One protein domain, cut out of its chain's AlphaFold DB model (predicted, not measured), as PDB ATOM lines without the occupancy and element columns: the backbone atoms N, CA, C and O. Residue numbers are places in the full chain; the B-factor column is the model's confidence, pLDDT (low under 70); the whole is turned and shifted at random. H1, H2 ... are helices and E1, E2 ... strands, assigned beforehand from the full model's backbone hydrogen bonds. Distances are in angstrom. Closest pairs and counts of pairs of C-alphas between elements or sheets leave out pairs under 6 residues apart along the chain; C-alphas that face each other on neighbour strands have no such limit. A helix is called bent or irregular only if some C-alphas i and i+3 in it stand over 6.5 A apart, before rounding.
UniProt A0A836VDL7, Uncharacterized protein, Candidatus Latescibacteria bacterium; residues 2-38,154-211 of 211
ATOM      1  N   ILE A   2     192.792 224.926 235.799       77.50
ATOM      2  CA  ILE A   2     193.237 223.813 236.658       77.50
ATOM      3  C   ILE A   2     192.010 223.416 237.488       77.50
ATOM      4  O   ILE A   2     191.365 224.336 237.997       77.50
ATOM      5  N   PRO A   3     191.680 222.118 237.641       83.75
ATOM      6  CA  PRO A   3     190.539 221.696 238.447       83.75
ATOM      7  C   PRO A   3     190.669 222.268 239.861       83.75
ATOM      8  O   PRO A   3     191.773 222.337 240.404       83.75
ATOM      9  N   PHE A   4     189.572 222.715 240.460       91.50
ATOM     10  CA  PHE A   4     189.607 223.348 241.780       91.50
ATOM     11  C   PHE A   4     188.536 222.775 242.698       91.50
ATOM     12  O   PHE A   4     188.817 222.397 243.838       91.50
ATOM     13  N   PHE A   5     187.306 222.654 242.201       95.19
ATOM     14  CA  PHE A   5     186.181 222.200 243.010       95.19
ATOM     15  C   PHE A   5     186.325 220.716 243.317       95.19
ATOM     16  O   PHE A   5     185.989 220.275 244.414       95.19
ATOM     17  N   GLU A   6     186.890 219.959 242.379       92.31
ATOM     18  CA  GLU A   6     187.133 218.525 242.452       92.31
ATOM     19  C   GLU A   6     188.002 218.151 243.654       92.31
ATOM     20  O   GLU A   6     187.819 217.065 244.197       92.31
ATOM     21  N   TYR A   7     188.864 219.048 244.141       88.38
ATOM     22  CA  TYR A   7     189.735 218.805 245.296       88.38
ATOM     23  C   TYR A   7     189.080 219.089 246.656       88.38
ATOM     24  O   TYR A   7     189.664 218.788 247.697       88.38
ATOM     25  N   SER A   8     187.860 219.636 246.684       92.06
ATOM     26  CA  SER A   8     187.157 219.979 247.922       92.06
ATOM     27  C   SER A   8     185.773 219.329 247.984       92.06
ATOM     28  O   SER A   8     184.893 219.669 247.192       92.06
ATOM     29  N   PRO A   9     185.500 218.455 248.974       91.44
ATOM     30  CA  PRO A   9     184.167 217.884 249.173       91.44
ATOM     31  C   PRO A   9     183.053 218.924 249.343       91.44
ATOM     32  O   PRO A   9     181.900 218.618 249.050       91.44
ATOM     33  N   VAL A  10     183.379 220.125 249.832       93.19
ATOM     34  CA  VAL A  10     182.418 221.226 249.995       93.19
ATOM     35  C   VAL A  10     182.146 221.903 248.654       93.19
ATOM     36  O   VAL A  10     180.991 222.128 248.319       93.19
ATOM     37  N   LEU A  11     183.180 222.179 247.853       94.44
ATOM     38  CA  LEU A  11     182.998 222.845 246.558       94.44
ATOM     39  C   LEU A  11     182.319 221.938 245.530       94.44
ATOM     40  O   LEU A  11     181.494 222.418 244.760       94.44
ATOM     41  N   ARG A  12     182.572 220.621 245.561       94.94
ATOM     42  CA  ARG A  12     181.831 219.671 244.711       94.94
ATOM     43  C   ARG A  12     180.318 219.763 244.912       94.94
ATOM     44  O   ARG A  12     179.585 219.645 243.939       94.94
ATOM     45  N   GLN A  13     179.859 220.044 246.135       95.06
ATOM     46  CA  GLN A  13     178.426 220.167 246.426       95.06
ATOM     47  C   GLN A  13     177.757 221.342 245.716       95.06
ATOM     48  O   GLN A  13     176.553 221.302 245.484       95.06
ATOM     49  N   ILE A  14     178.521 222.364 245.326       95.62
ATOM     50  CA  ILE A  14     177.992 223.491 244.552       95.62
ATOM     51  C   ILE A  14     177.534 223.010 243.171       95.62
ATOM     52  O   ILE A  14     176.484 223.429 242.698       95.62
ATOM     53  N   MET A  15     178.281 222.101 242.537       95.62
ATOM     54  CA  MET A  15     177.974 221.637 241.178       95.62
ATOM     55  C   MET A  15     176.686 220.807 241.111       95.62
ATOM     56  O   MET A  15     175.978 220.834 240.111       95.62
ATOM     57  N   GLU A  16     176.367 220.063 242.169       95.75
ATOM     58  CA  GLU A  16     175.157 219.234 242.230       95.75
ATOM     59  C   GLU A  16     173.933 219.949 242.814       95.75
ATOM     60  O   GLU A  16     172.850 219.357 242.817       95.75
ATOM     61  N   ASP A  17     174.091 221.179 243.316       96.81
ATOM     62  CA  ASP A  17     172.981 222.013 243.777       96.81
ATOM     63  C   ASP A  17     171.977 222.205 242.635       96.81
ATOM     64  O   ASP A  17     172.371 222.431 241.489       96.81
ATOM     65  N   ASP A  18     170.675 222.121 242.930       96.62
ATOM     66  CA  ASP A  18     169.617 222.240 241.917       96.62
ATOM     67  C   ASP A  18     169.750 223.525 241.090       96.62
ATOM     68  O   ASP A  18     169.529 223.507 239.882       96.62
ATOM     69  N   ARG A  19     170.175 224.629 241.718       95.44
ATOM     70  CA  ARG A  19     170.329 225.933 241.059       95.44
ATOM     71  C   ARG A  19     171.461 225.959 240.035       95.44
ATOM     72  O   ARG A  19     171.485 226.871 239.223       95.44
ATOM     73  N   ILE A  20     172.387 225.000 240.082       97.31
ATOM     74  CA  ILE A  20     173.518 224.873 239.155       97.31
ATOM     75  C   ILE A  20     173.294 223.709 238.193       97.31
ATOM     76  O   ILE A  20     173.394 223.885 236.981       97.31
ATOM     77  N   PHE A  21     172.952 222.529 238.713       97.81
ATOM     78  CA  PHE A  21     172.760 221.334 237.896       97.81
ATOM     79  C   PHE A  21     171.625 221.521 236.884       97.81
ATOM     80  O   PHE A  21     171.785 221.190 235.711       97.81
ATOM     81  N   GLN A  22     170.498 222.100 237.318       97.19
ATOM     82  CA  GLN A  22     169.353 222.306 236.435       97.19
ATOM     83  C   GLN A  22     169.643 223.350 235.350       97.19
ATOM     84  O   GLN A  22     169.115 223.225 234.254       97.19
ATOM     85  N   LEU A  23     170.531 224.324 235.595       96.50
ATOM     86  CA  LEU A  23     170.985 225.239 234.540       96.50
ATOM     87  C   LEU A  23     171.726 224.492 233.428       96.50
ATOM     88  O   LEU A  23     171.540 224.816 232.259       96.50
ATOM     89  N   GLY A  24     172.551 223.501 233.784       97.62
ATOM     90  CA  GLY A  24     173.217 222.638 232.809       97.62
ATOM     91  C   GLY A  24     172.204 221.869 231.962       97.62
ATOM     92  O   GLY A  24     172.234 221.967 230.739       97.62
ATOM     93  N   GLU A  25     171.256 221.190 232.610       97.62
ATOM     94  CA  GLU A  25     170.174 220.460 231.927       97.62
ATOM     95  C   GLU A  25     169.335 221.371 231.015       97.62
ATOM     96  O   GLU A  25     169.093 221.037 229.856       97.62
ATOM     97  N   ASP A  26     168.918 222.537 231.510       97.56
ATOM     98  CA  ASP A  26     168.009 223.433 230.792       97.56
ATOM     99  C   ASP A  26     168.688 224.132 229.603       97.56
ATOM    100  O   ASP A  26     168.050 224.354 228.572       97.56
ATOM    101  N   LEU A  27     169.968 224.504 229.734       97.19
ATOM    102  CA  LEU A  27     170.692 225.271 228.712       97.19
ATOM    103  C   LEU A  27     171.451 224.393 227.713       97.19
ATOM    104  O   LEU A  27     171.624 224.803 226.564       97.19
ATOM    105  N   LEU A  28     171.926 223.220 228.135       97.88
ATOM    106  CA  LEU A  28     172.800 222.350 227.337       97.88
ATOM    107  C   LEU A  28     172.194 220.971 227.052       97.88
ATOM    108  O   LEU A  28     172.738 220.224 226.236       97.88
ATOM    109  N   GLY A  29     171.065 220.650 227.681       97.56
ATOM    110  CA  GLY A  29     170.401 219.363 227.560       97.56
ATOM    111  C   GLY A  29     170.941 218.300 228.523       97.56
ATOM    112  O   GLY A  29     171.945 218.503 229.213       97.56
ATOM    113  N   PRO A  30     170.268 217.138 228.565       96.25
ATOM    114  CA  PRO A  30     170.632 216.053 229.460       96.25
ATOM    115  C   PRO A  30     171.995 215.458 229.127       96.25
ATOM    116  O   PRO A  30     172.360 215.297 227.960       96.25
ATOM    117  N   GLY A  31     172.731 215.086 230.174       95.94
ATOM    118  CA  GLY A  31     174.069 214.509 230.025       95.94
ATOM    119  C   GLY A  31     175.119 215.527 229.574       95.94
ATOM    120  O   GLY A  31     176.103 215.143 228.931       95.94
ATOM    121  N   PHE A  32     174.902 216.811 229.883       98.31
ATOM    122  CA  PHE A  32     175.923 217.845 229.752       98.31
ATOM    123  C   PHE A  32     177.210 217.440 230.489       98.31
ATOM    124  O   PHE A  32     177.214 216.673 231.453       98.31
ATOM    125  N   LEU A  33     178.320 217.979 230.009       98.31
ATOM    126  CA  LEU A  33     179.662 217.658 230.446       98.31
ATOM    127  C   LEU A  33     180.196 218.735 231.392       98.31
ATOM    128  O   LEU A  33     180.069 219.926 231.104       98.31
ATOM    129  N   LEU A  34     180.881 218.336 232.466       97.44
ATOM    130  CA  LEU A  34     181.726 219.247 233.242       97.44
ATOM    131  C   LEU A  34     183.069 219.439 232.535       97.44
ATOM    132  O   LEU A  34     183.963 218.610 232.663       97.44
ATOM    133  N   ASN A  35     183.221 220.549 231.816       95.19
ATOM    134  CA  ASN A  35     184.456 220.877 231.107       95.19
ATOM    135  C   ASN A  35     185.610 221.177 232.071       95.19
ATOM    136  O   ASN A  35     186.683 220.587 231.959       95.19
ATOM    137  N   ALA A  36     185.383 222.097 233.010       93.75
ATOM    138  CA  ALA A  36     186.357 222.482 234.024       93.75
ATOM    139  C   ALA A  36     185.686 223.273 235.154       93.75
ATOM    140  O   ALA A  36     184.677 223.949 234.939       93.75
ATOM    141  N   THR A  37     186.310 223.284 236.328       95.88
ATOM    142  CA  THR A  37     186.046 224.291 237.364       95.88
ATOM    143  C   THR A  37     187.252 225.193 237.572       95.88
ATOM    144  O   THR A  37     188.372 224.855 237.186       95.88
ATOM    145  N   GLU A  38     187.019 226.366 238.152       94.25
ATOM    146  CA  GLU A  38     188.038 227.393 238.336       94.25
ATOM    147  C   GLU A  38     187.958 228.013 239.733       94.25
ATOM    148  O   GLU A  38     186.874 228.296 240.250       94.25
ATOM    149  N   SER A 154     176.508 217.655 225.646       97.81
ATOM    150  CA  SER A 154     176.971 216.313 225.295       97.81
ATOM    151  C   SER A 154     177.154 216.214 223.775       97.81
ATOM    152  O   SER A 154     176.202 216.519 223.056       97.81
ATOM    153  N   PRO A 155     178.319 215.783 223.250       97.50
ATOM    154  CA  PRO A 155     178.498 215.621 221.812       97.50
ATOM    155  C   PRO A 155     177.673 214.433 221.297       97.50
ATOM    156  O   PRO A 155     177.760 213.317 221.828       97.50
ATOM    157  N   VAL A 156     176.891 214.672 220.244       96.19
ATOM    158  CA  VAL A 156     175.951 213.721 219.634       96.19
ATOM    159  C   VAL A 156     176.455 213.241 218.278       96.19
ATOM    160  O   VAL A 156     176.426 212.039 218.009       96.19
ATOM    161  N   THR A 157     176.891 214.157 217.413       97.88
ATOM    162  CA  THR A 157     177.335 213.815 216.054       97.88
ATOM    163  C   THR A 157     178.787 213.340 216.032       97.88
ATOM    164  O   THR A 157     179.577 213.671 216.914       97.88
ATOM    165  N   ASP A 158     179.177 212.590 214.996       98.19
ATOM    166  CA  ASP A 158     180.574 212.164 214.822       98.19
ATOM    167  C   ASP A 158     181.535 213.363 214.739       98.19
ATOM    168  O   ASP A 158     182.666 213.284 215.218       98.19
ATOM    169  N   GLU A 159     181.076 214.485 214.174       98.00
ATOM    170  CA  GLU A 159     181.838 215.732 214.083       98.00
ATOM    171  C   GLU A 159     182.050 216.359 215.468       98.00
ATOM    172  O   GLU A 159     183.183 216.664 215.841       98.00
ATOM    173  N   GLU A 160     180.987 216.477 216.268       97.94
ATOM    174  CA  GLU A 160     181.055 216.972 217.649       97.94
ATOM    175  C   GLU A 160     181.936 216.072 218.522       97.94
ATOM    176  O   GLU A 160     182.763 216.559 219.291       97.94
ATOM    177  N   ILE A 161     181.807 214.749 218.385       98.44
ATOM    178  CA  ILE A 161     182.623 213.781 219.125       98.44
ATOM    179  C   ILE A 161     184.099 213.917 218.737       98.44
ATOM    180  O   ILE A 161     184.963 213.925 219.617       98.44
ATOM    181  N   ALA A 162     184.406 214.028 217.442       98.19
ATOM    182  CA  ALA A 162     185.774 214.226 216.969       98.19
ATOM    183  C   ALA A 162     186.358 215.552 217.477       98.19
ATOM    184  O   ALA A 162     187.508 215.590 217.912       98.19
ATOM    185  N   HIS A 163     185.556 216.617 217.487       96.62
ATOM    186  CA  HIS A 163     185.952 217.913 218.022       96.62
ATOM    187  C   HIS A 163     186.268 217.849 219.520       96.62
ATOM    188  O   HIS A 163     187.353 218.254 219.925       96.62
ATOM    189  N   ILE A 164     185.379 217.277 220.336       97.25
ATOM    190  CA  ILE A 164     185.596 217.131 221.783       97.25
ATOM    191  C   ILE A 164     186.819 216.248 222.086       97.25
ATOM    192  O   ILE A 164     187.578 216.553 223.004       97.25
ATOM    193  N   LYS A 165     187.074 215.203 221.285       97.75
ATOM    194  CA  LYS A 165     188.308 214.398 221.368       97.75
ATOM    195  C   LYS A 165     189.562 215.215 221.068       97.75
ATOM    196  O   LYS A 165     190.531 215.121 221.812       97.75
ATOM    197  N   ALA A 166     189.532 216.045 220.026       96.88
ATOM    198  CA  ALA A 166     190.652 216.922 219.699       96.88
ATOM    199  C   ALA A 166     190.917 217.954 220.808       96.88
ATOM    200  O   ALA A 166     192.073 218.221 221.136       96.88
ATOM    201  N   LEU A 167     189.862 218.499 221.430       94.94
ATOM    202  CA  LEU A 167     190.002 219.388 222.585       94.94
ATOM    203  C   LEU A 167     190.657 218.666 223.767       94.94
ATOM    204  O   LEU A 167     191.646 219.176 224.291       94.94
ATOM    205  N   TYR A 168     190.169 217.472 224.121       95.75
ATOM    206  CA  TYR A 168     190.747 216.619 225.166       95.75
ATOM    207  C   TYR A 168     192.238 216.336 224.933       95.75
ATOM    208  O   TYR A 168     193.042 216.484 225.842       95.75
ATOM    209  N   GLU A 169     192.641 216.001 223.707       95.25
ATOM    210  CA  GLU A 169     194.056 215.765 223.381       95.25
ATOM    211  C   GLU A 169     194.919 217.034 223.480       95.25
ATOM    212  O   GLU A 169     196.114 216.956 223.770       95.25
ATOM    213  N   SER A 170     194.330 218.207 223.227       93.62
ATOM    214  CA  SER A 170     195.038 219.492 223.226       93.62
ATOM    215  C   SER A 170     195.128 220.165 224.599       93.62
ATOM    216  O   SER A 170     195.993 221.018 224.813       93.62
ATOM    217  N   TRP A 171     194.232 219.827 225.526       92.12
ATOM    218  CA  TRP A 171     194.094 220.501 226.813       92.12
ATOM    219  C   TRP A 171     194.644 219.653 227.950       92.12
ATOM    220  O   TRP A 171     194.353 218.480 228.068       92.12
ATOM    221  N   THR A 172     195.409 220.265 228.853       90.69
ATOM    222  CA  THR A 172     196.039 219.528 229.964       90.69
ATOM    223  C   THR A 172     195.056 219.093 231.055       90.69
ATOM    224  O   THR A 172     195.310 218.117 231.752       90.69
ATOM    225  N   TYR A 173     193.972 219.846 231.255       91.06
ATOM    226  CA  TYR A 173     193.098 219.706 232.428       91.06
ATOM    227  C   TYR A 173     191.608 219.738 232.093       91.06
ATOM    228  O   TYR A 173     190.821 219.027 232.708       91.06
ATOM    229  N   SER A 174     191.208 220.582 231.147       92.62
ATOM    230  CA  SER A 174     189.832 220.628 230.664       92.62
ATOM    231  C   SER A 174     189.467 219.309 229.986       92.62
ATOM    232  O   SER A 174     190.301 218.744 229.286       92.62
ATOM    233  N   LEU A 175     188.237 218.826 230.183       95.06
ATOM    234  CA  LEU A 175     187.757 217.526 229.684       95.06
ATOM    235  C   LEU A 175     188.516 216.297 230.228       95.06
ATOM    236  O   LEU A 175     188.284 215.185 229.759       95.06
ATOM    237  N   HIS A 176     189.378 216.468 231.234       95.12
ATOM    238  CA  HIS A 176     190.030 215.374 231.946       95.12
ATOM    239  C   HIS A 176     189.324 215.109 233.286       95.12
ATOM    240  O   HIS A 176     189.648 215.750 234.292       95.12
ATOM    241  N   PRO A 177     188.350 214.182 233.343       94.62
ATOM    242  CA  PRO A 177     187.528 213.995 234.533       94.62
ATOM    243  C   PRO A 177     188.347 213.495 235.731       94.62
ATOM    244  O   PRO A 177     189.057 212.491 235.653       94.62
ATOM    245  N   ALA A 178     188.221 214.182 236.868       92.56
ATOM    246  CA  ALA A 178     188.897 213.796 238.104       92.56
ATOM    247  C   ALA A 178     188.391 212.442 238.630       92.56
ATOM    248  O   ALA A 178     187.196 212.130 238.555       92.56
ATOM    249  N   ALA A 179     189.287 211.646 239.223       92.81
ATOM    250  CA  ALA A 179     188.961 210.315 239.740       92.81
ATOM    251  C   ALA A 179     187.853 210.356 240.809       92.81
ATOM    252  O   ALA A 179     187.057 209.423 240.918       92.81
ATOM    253  N   GLU A 180     187.775 211.446 241.568       92.69
ATOM    254  CA  GLU A 180     186.760 211.712 242.584       92.69
ATOM    255  C   GLU A 180     185.353 211.860 241.996       92.69
ATOM    256  O   GLU A 180     184.382 211.524 242.672       92.69
ATOM    257  N   LEU A 181     185.235 212.358 240.760       95.31
ATOM    258  CA  LEU A 181     183.955 212.479 240.060       95.31
ATOM    259  C   LEU A 181     183.585 211.165 239.369       95.31
ATOM    260  O   LEU A 181     182.454 210.704 239.513       95.31
ATOM    261  N   ILE A 182     184.553 210.516 238.709       95.88
ATOM    262  CA  ILE A 182     184.365 209.211 238.049       95.88
ATOM    263  C   ILE A 182     183.848 208.169 239.048       95.88
ATOM    264  O   ILE A 182     182.881 207.460 238.780       95.88
ATOM    265  N   ASN A 183     184.478 208.096 240.223       95.00
ATOM    266  CA  ASN A 183     184.160 207.109 241.255       95.00
ATOM    267  C   ASN A 183     183.150 207.628 242.292       95.00
ATOM    268  O   ASN A 183     182.993 207.018 243.350       95.00
ATOM    269  N   SER A 184     182.491 208.762 242.030       95.31
ATOM    270  CA  SER A 184     181.556 209.356 242.984       95.31
ATOM    271  C   SER A 184     180.343 208.452 243.199       95.31
ATOM    272  O   SER A 184     179.742 207.958 242.242       95.31
ATOM    273  N   ASP A 185     179.925 208.281 244.451       96.31
ATOM    274  CA  ASP A 185     178.635 207.685 244.811       96.31
ATOM    275  C   ASP A 185     177.466 208.665 244.598       96.31
ATOM    276  O   ASP A 185     176.308 208.244 244.527       96.31
ATOM    277  N   ARG A 186     177.766 209.957 244.407       96.44
ATOM    278  CA  ARG A 186     176.791 211.020 244.154       96.44
ATOM    279  C   ARG A 186     176.415 211.032 242.666       96.44
ATOM    280  O   ARG A 186     177.253 211.373 241.828       96.44
ATOM    281  N   PRO A 187     175.166 210.687 242.301       96.88
ATOM    282  CA  PRO A 187     174.801 210.414 240.911       96.88
ATOM    283  C   PRO A 187     174.970 211.624 239.992       96.88
ATOM    284  O   PRO A 187     175.419 211.451 238.867       96.88
ATOM    285  N   ARG A 188     174.682 212.841 240.469       97.56
ATOM    286  CA  ARG A 188     174.848 214.068 239.674       97.56
ATOM    287  C   ARG A 188     176.305 214.375 239.350       97.56
ATOM    288  O   ARG A 188     176.614 214.679 238.208       97.56
ATOM    289  N   LEU A 189     177.199 214.247 240.332       97.12
ATOM    290  CA  LEU A 189     178.632 214.467 240.115       97.12
ATOM    291  C   LEU A 189     179.210 213.457 239.124       97.12
ATOM    292  O   LEU A 189     180.002 213.830 238.263       97.12
ATOM    293  N   ARG A 190     178.783 212.194 239.223       97.38
ATOM    294  CA  ARG A 190     179.182 211.152 238.277       97.38
ATOM    295  C   ARG A 190     178.615 211.403 236.876       97.38
ATOM    296  O   ARG A 190     179.352 211.276 235.904       97.38
ATOM    297  N   ALA A 191     177.347 211.803 236.769       97.44
ATOM    298  CA  ALA A 191     176.677 212.051 235.490       97.44
ATOM    299  C   ALA A 191     177.384 213.125 234.644       97.44
ATOM    300  O   ALA A 191     177.515 212.955 233.437       97.44
ATOM    301  N   MET A 192     177.923 214.175 235.275       97.81
ATOM    302  CA  MET A 192     178.651 215.249 234.580       97.81
ATOM    303  C   MET A 192     179.917 214.790 233.838       97.81
ATOM    304  O   MET A 192     180.432 215.514 232.986       97.81
ATOM    305  N   VAL A 193     180.465 213.624 234.190       97.50
ATOM    306  CA  VAL A 193     181.703 213.087 233.601       97.50
ATOM    307  C   VAL A 193     181.511 211.721 232.946       97.50
ATOM    308  O   VAL A 193     182.419 211.229 232.280       97.50
ATOM    309  N   GLU A 194     180.340 211.102 233.095       97.75
ATOM    310  CA  GLU A 194     180.053 209.744 232.621       97.75
ATOM    311  C   GLU A 194     180.290 209.614 231.115       97.75
ATOM    312  O   GLU A 194     181.044 208.748 230.670       97.75
ATOM    313  N   ARG A 195     179.754 210.554 230.334       97.88
ATOM    314  CA  ARG A 195     179.938 210.561 228.882       97.88
ATOM    315  C   ARG A 195     181.401 210.739 228.466       97.88
ATOM    316  O   ARG A 195     181.821 210.170 227.463       97.88
ATOM    317  N   MET A 196     182.201 211.484 229.229       97.88
ATOM    318  CA  MET A 196     183.639 211.603 228.963       97.88
ATOM    319  C   MET A 196     184.335 210.247 229.114       97.88
ATOM    320  O   MET A 196     185.123 209.853 228.256       97.88
ATOM    321  N   VAL A 197     183.994 209.499 230.167       97.62
ATOM    322  CA  VAL A 197     184.536 208.155 230.412       97.62
ATOM    323  C   VAL A 197     184.127 207.186 229.300       97.62
ATOM    324  O   VAL A 197     184.967 206.434 228.810       97.62
ATOM    325  N   GLU A 198     182.875 207.237 228.834       97.69
ATOM    326  CA  GLU A 198     182.414 206.446 227.679       97.69
ATOM    327  C   GLU A 198     183.202 206.744 226.394       97.69
ATOM    328  O   GLU A 198     183.441 205.848 225.582       97.69
ATOM    329  N   LEU A 199     183.620 208.000 226.206       97.56
ATOM    330  CA  LEU A 199     184.451 208.433 225.080       97.56
ATOM    331  C   LEU A 199     185.936 208.061 225.238       97.56
ATOM    332  O   LEU A 199     186.708 208.252 224.293       97.56
ATOM    333  N   GLY A 200     186.318 207.489 226.385       97.19
ATOM    334  CA  GLY A 200     187.676 207.054 226.707       97.19
ATOM    335  C   GLY A 200     188.532 208.114 227.399       97.19
ATOM    336  O   GLY A 200     189.752 207.962 227.438       97.19
ATOM    337  N   PHE A 201     187.931 209.188 227.919       97.12
ATOM    338  CA  PHE A 201     188.671 210.242 228.614       97.12
ATOM    339  C   PHE A 201     189.018 209.804 230.029       97.12
ATOM    340  O   PHE A 201     188.236 209.136 230.712       97.12
ATOM    341  N   GLY A 202     190.212 210.187 230.465       94.38
ATOM    342  CA  GLY A 202     190.731 209.873 231.786       94.38
ATOM    343  C   GLY A 202     191.176 211.121 232.541       94.38
ATOM    344  O   GLY A 202     191.226 212.213 231.968       94.38
ATOM    345  N   PRO A 203     191.535 210.958 233.825       92.19
ATOM    346  CA  PRO A 203     192.120 212.038 234.610       92.19
ATOM    347  C   PRO A 203     193.364 212.610 233.915       92.19
ATOM    348  O   PRO A 203     193.979 211.923 233.089       92.19
ATOM    349  N   PRO A 204     193.751 213.857 234.238       82.62
ATOM    350  CA  PRO A 204     194.926 214.464 233.633       82.62
ATOM    351  C   PRO A 204     196.148 213.593 233.930       82.62
ATOM    352  O   PRO A 204     196.240 212.969 234.994       82.62
ATOM    353  N   ALA A 205     197.090 213.533 232.985       72.56
ATOM    354  CA  ALA A 205     198.353 212.845 233.228       72.56
ATOM    355  C   ALA A 205     198.987 213.407 234.516       72.56
ATOM    356  O   ALA A 205     198.918 214.621 234.738       72.56
ATOM    357  N   PRO A 206     199.571 212.558 235.386       62.38
ATOM    358  CA  PRO A 206     200.178 213.031 236.620       62.38
ATOM    359  C   PRO A 206     201.172 214.141 236.289       62.38
ATOM    360  O   PRO A 206     202.021 213.970 235.412       62.38
ATOM    361  N   ALA A 207     201.031 215.283 236.965       56.09
ATOM    362  CA  ALA A 207     201.951 216.394 236.791       56.09
ATOM    363  C   ALA A 207     203.379 215.874 236.988       56.09
ATOM    364  O   ALA A 207     203.671 215.233 238.002       56.09
ATOM    365  N   VAL A 208     204.261 216.126 236.016       45.31
ATOM    366  CA  VAL A 208     205.697 215.958 236.242       45.31
ATOM    367  C   VAL A 208     206.024 216.864 237.432       45.31
ATOM    368  O   VAL A 208     205.688 218.050 237.363       45.31
ATOM    369  N   PRO A 209     206.570 216.340 238.544       35.78
ATOM    370  CA  PRO A 209     206.884 217.169 239.697       35.78
ATOM    371  C   PRO A 209     207.751 218.345 239.250       35.78
ATOM    372  O   PRO A 209     208.686 218.155 238.474       35.78
ATOM    373  N   PHE A 210     207.434 219.550 239.723       38.53
ATOM    374  CA  PHE A 210     208.366 220.668 239.621       38.53
ATOM    375  C   PHE A 210     209.633 220.273 240.398       38.53
ATOM    376  O   PHE A 210     209.541 220.012 241.600       38.53
ATOM    377  N   GLU A 211     210.766 220.142 239.700       35.28
ATOM    378  CA  GLU A 211     212.097 220.002 240.319       35.28
ATOM    379  C   GLU A 211     212.529 221.298 241.017       35.28
ATOM    380  O   GLU A 211     212.240 222.394 240.480       35.28
TER     381      GLU A 211
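Overview. This is residues 2 to 38 and 154 to 211 of the 211 residues of an uncharacterized protein of Candidatus Latescibacteria bacterium (UniProt A0A836VDL7). Three helices, H1, H2 and H3, are set in a wide arc round the short strand E1, and a second layer of H5 with the small helix H4 lies on one side, where H5 packs on E1. The arc is loosely joined, with H3 at one end touching no other helix, and the last residues run away from the body as a tail ending at residue 211. The printed part has 95 residues with five named helices and one named strand, in the order H1, H2, E1, H3, H4, H5, and its class is mostly helix. It is compact, with a radius of gyration of the C-alphas of 13.4 A, and spans 44 by 36 by 21 A.

Along the chain. The printed part begins at Ile 2. H1 is residues 9 to 16, 11.5 A from first to last C-alpha, and begins with C-alpha 9 at (184.167, 217.884, 249.173). H2 is residues 18 to 28, 14.9 A long. E1 is residues 33 to 38, 15.1 A long, and pairs with no named strand. Beyond the cut, H3 is residues 158 to 170, the longest helix at 13 residues and 18.3 A. H4 is residues 179 to 182, 5.0 A long. H5 is residues 187 to 198, 15.8 A long, and ends with C-alpha 198 at (182.414, 206.446, 227.679). H5 is irregular: C-alphas 192 and 195 are 7.5 A apart.

Arrangement. H1 and H2 are close but not clearly touching, at a steep tilt of 47 degrees, the same way; their closest C-alphas, those of Met 15 and Phe 21, are 6.2 A apart. H1 touches residues 188 to 189 of H5 alone, about perpendicular at 79 degrees, with the C-alphas of Glu 16 and Arg 188 closest at 5.8 A. H2 and H5 are close but not clearly touching, with the C-alphas of Phe 21 and Arg 188 closest at 7.8 A; they run the same way at a shallow tilt of 33 degrees, only just short of steep. The closest C-alphas of E1 and H5 are those of Leu 33 and Met 192, 4.9 A apart. H4 touches H5, with the C-alphas of Leu 181 and Arg 190 closest at 5.3 A. H3 is apart from H5, among others. In H3 every O i to N i+4 pair is within hydrogen-bond range, against 6 of 7 in H2 and 5 of 8 in H5; H4 is too short for such a pair. H1 has 0 of 4, but 3 of its 5 O i to N i+3 pairs are within range.

Size, cuts and confidence. The C-alphas farthest apart, those of Asp 26 and Glu 211, are 45.2 A apart. Residues 39 to 153 are not printed, and C-alphas 38 and 154 are 20.4 A apart across the cut. Of the links printed whole, none is long. Residues 199 to 211 hold no named element. The mean pLDDT of the printed part is 91.9, and residues 206 to 211 are under 70.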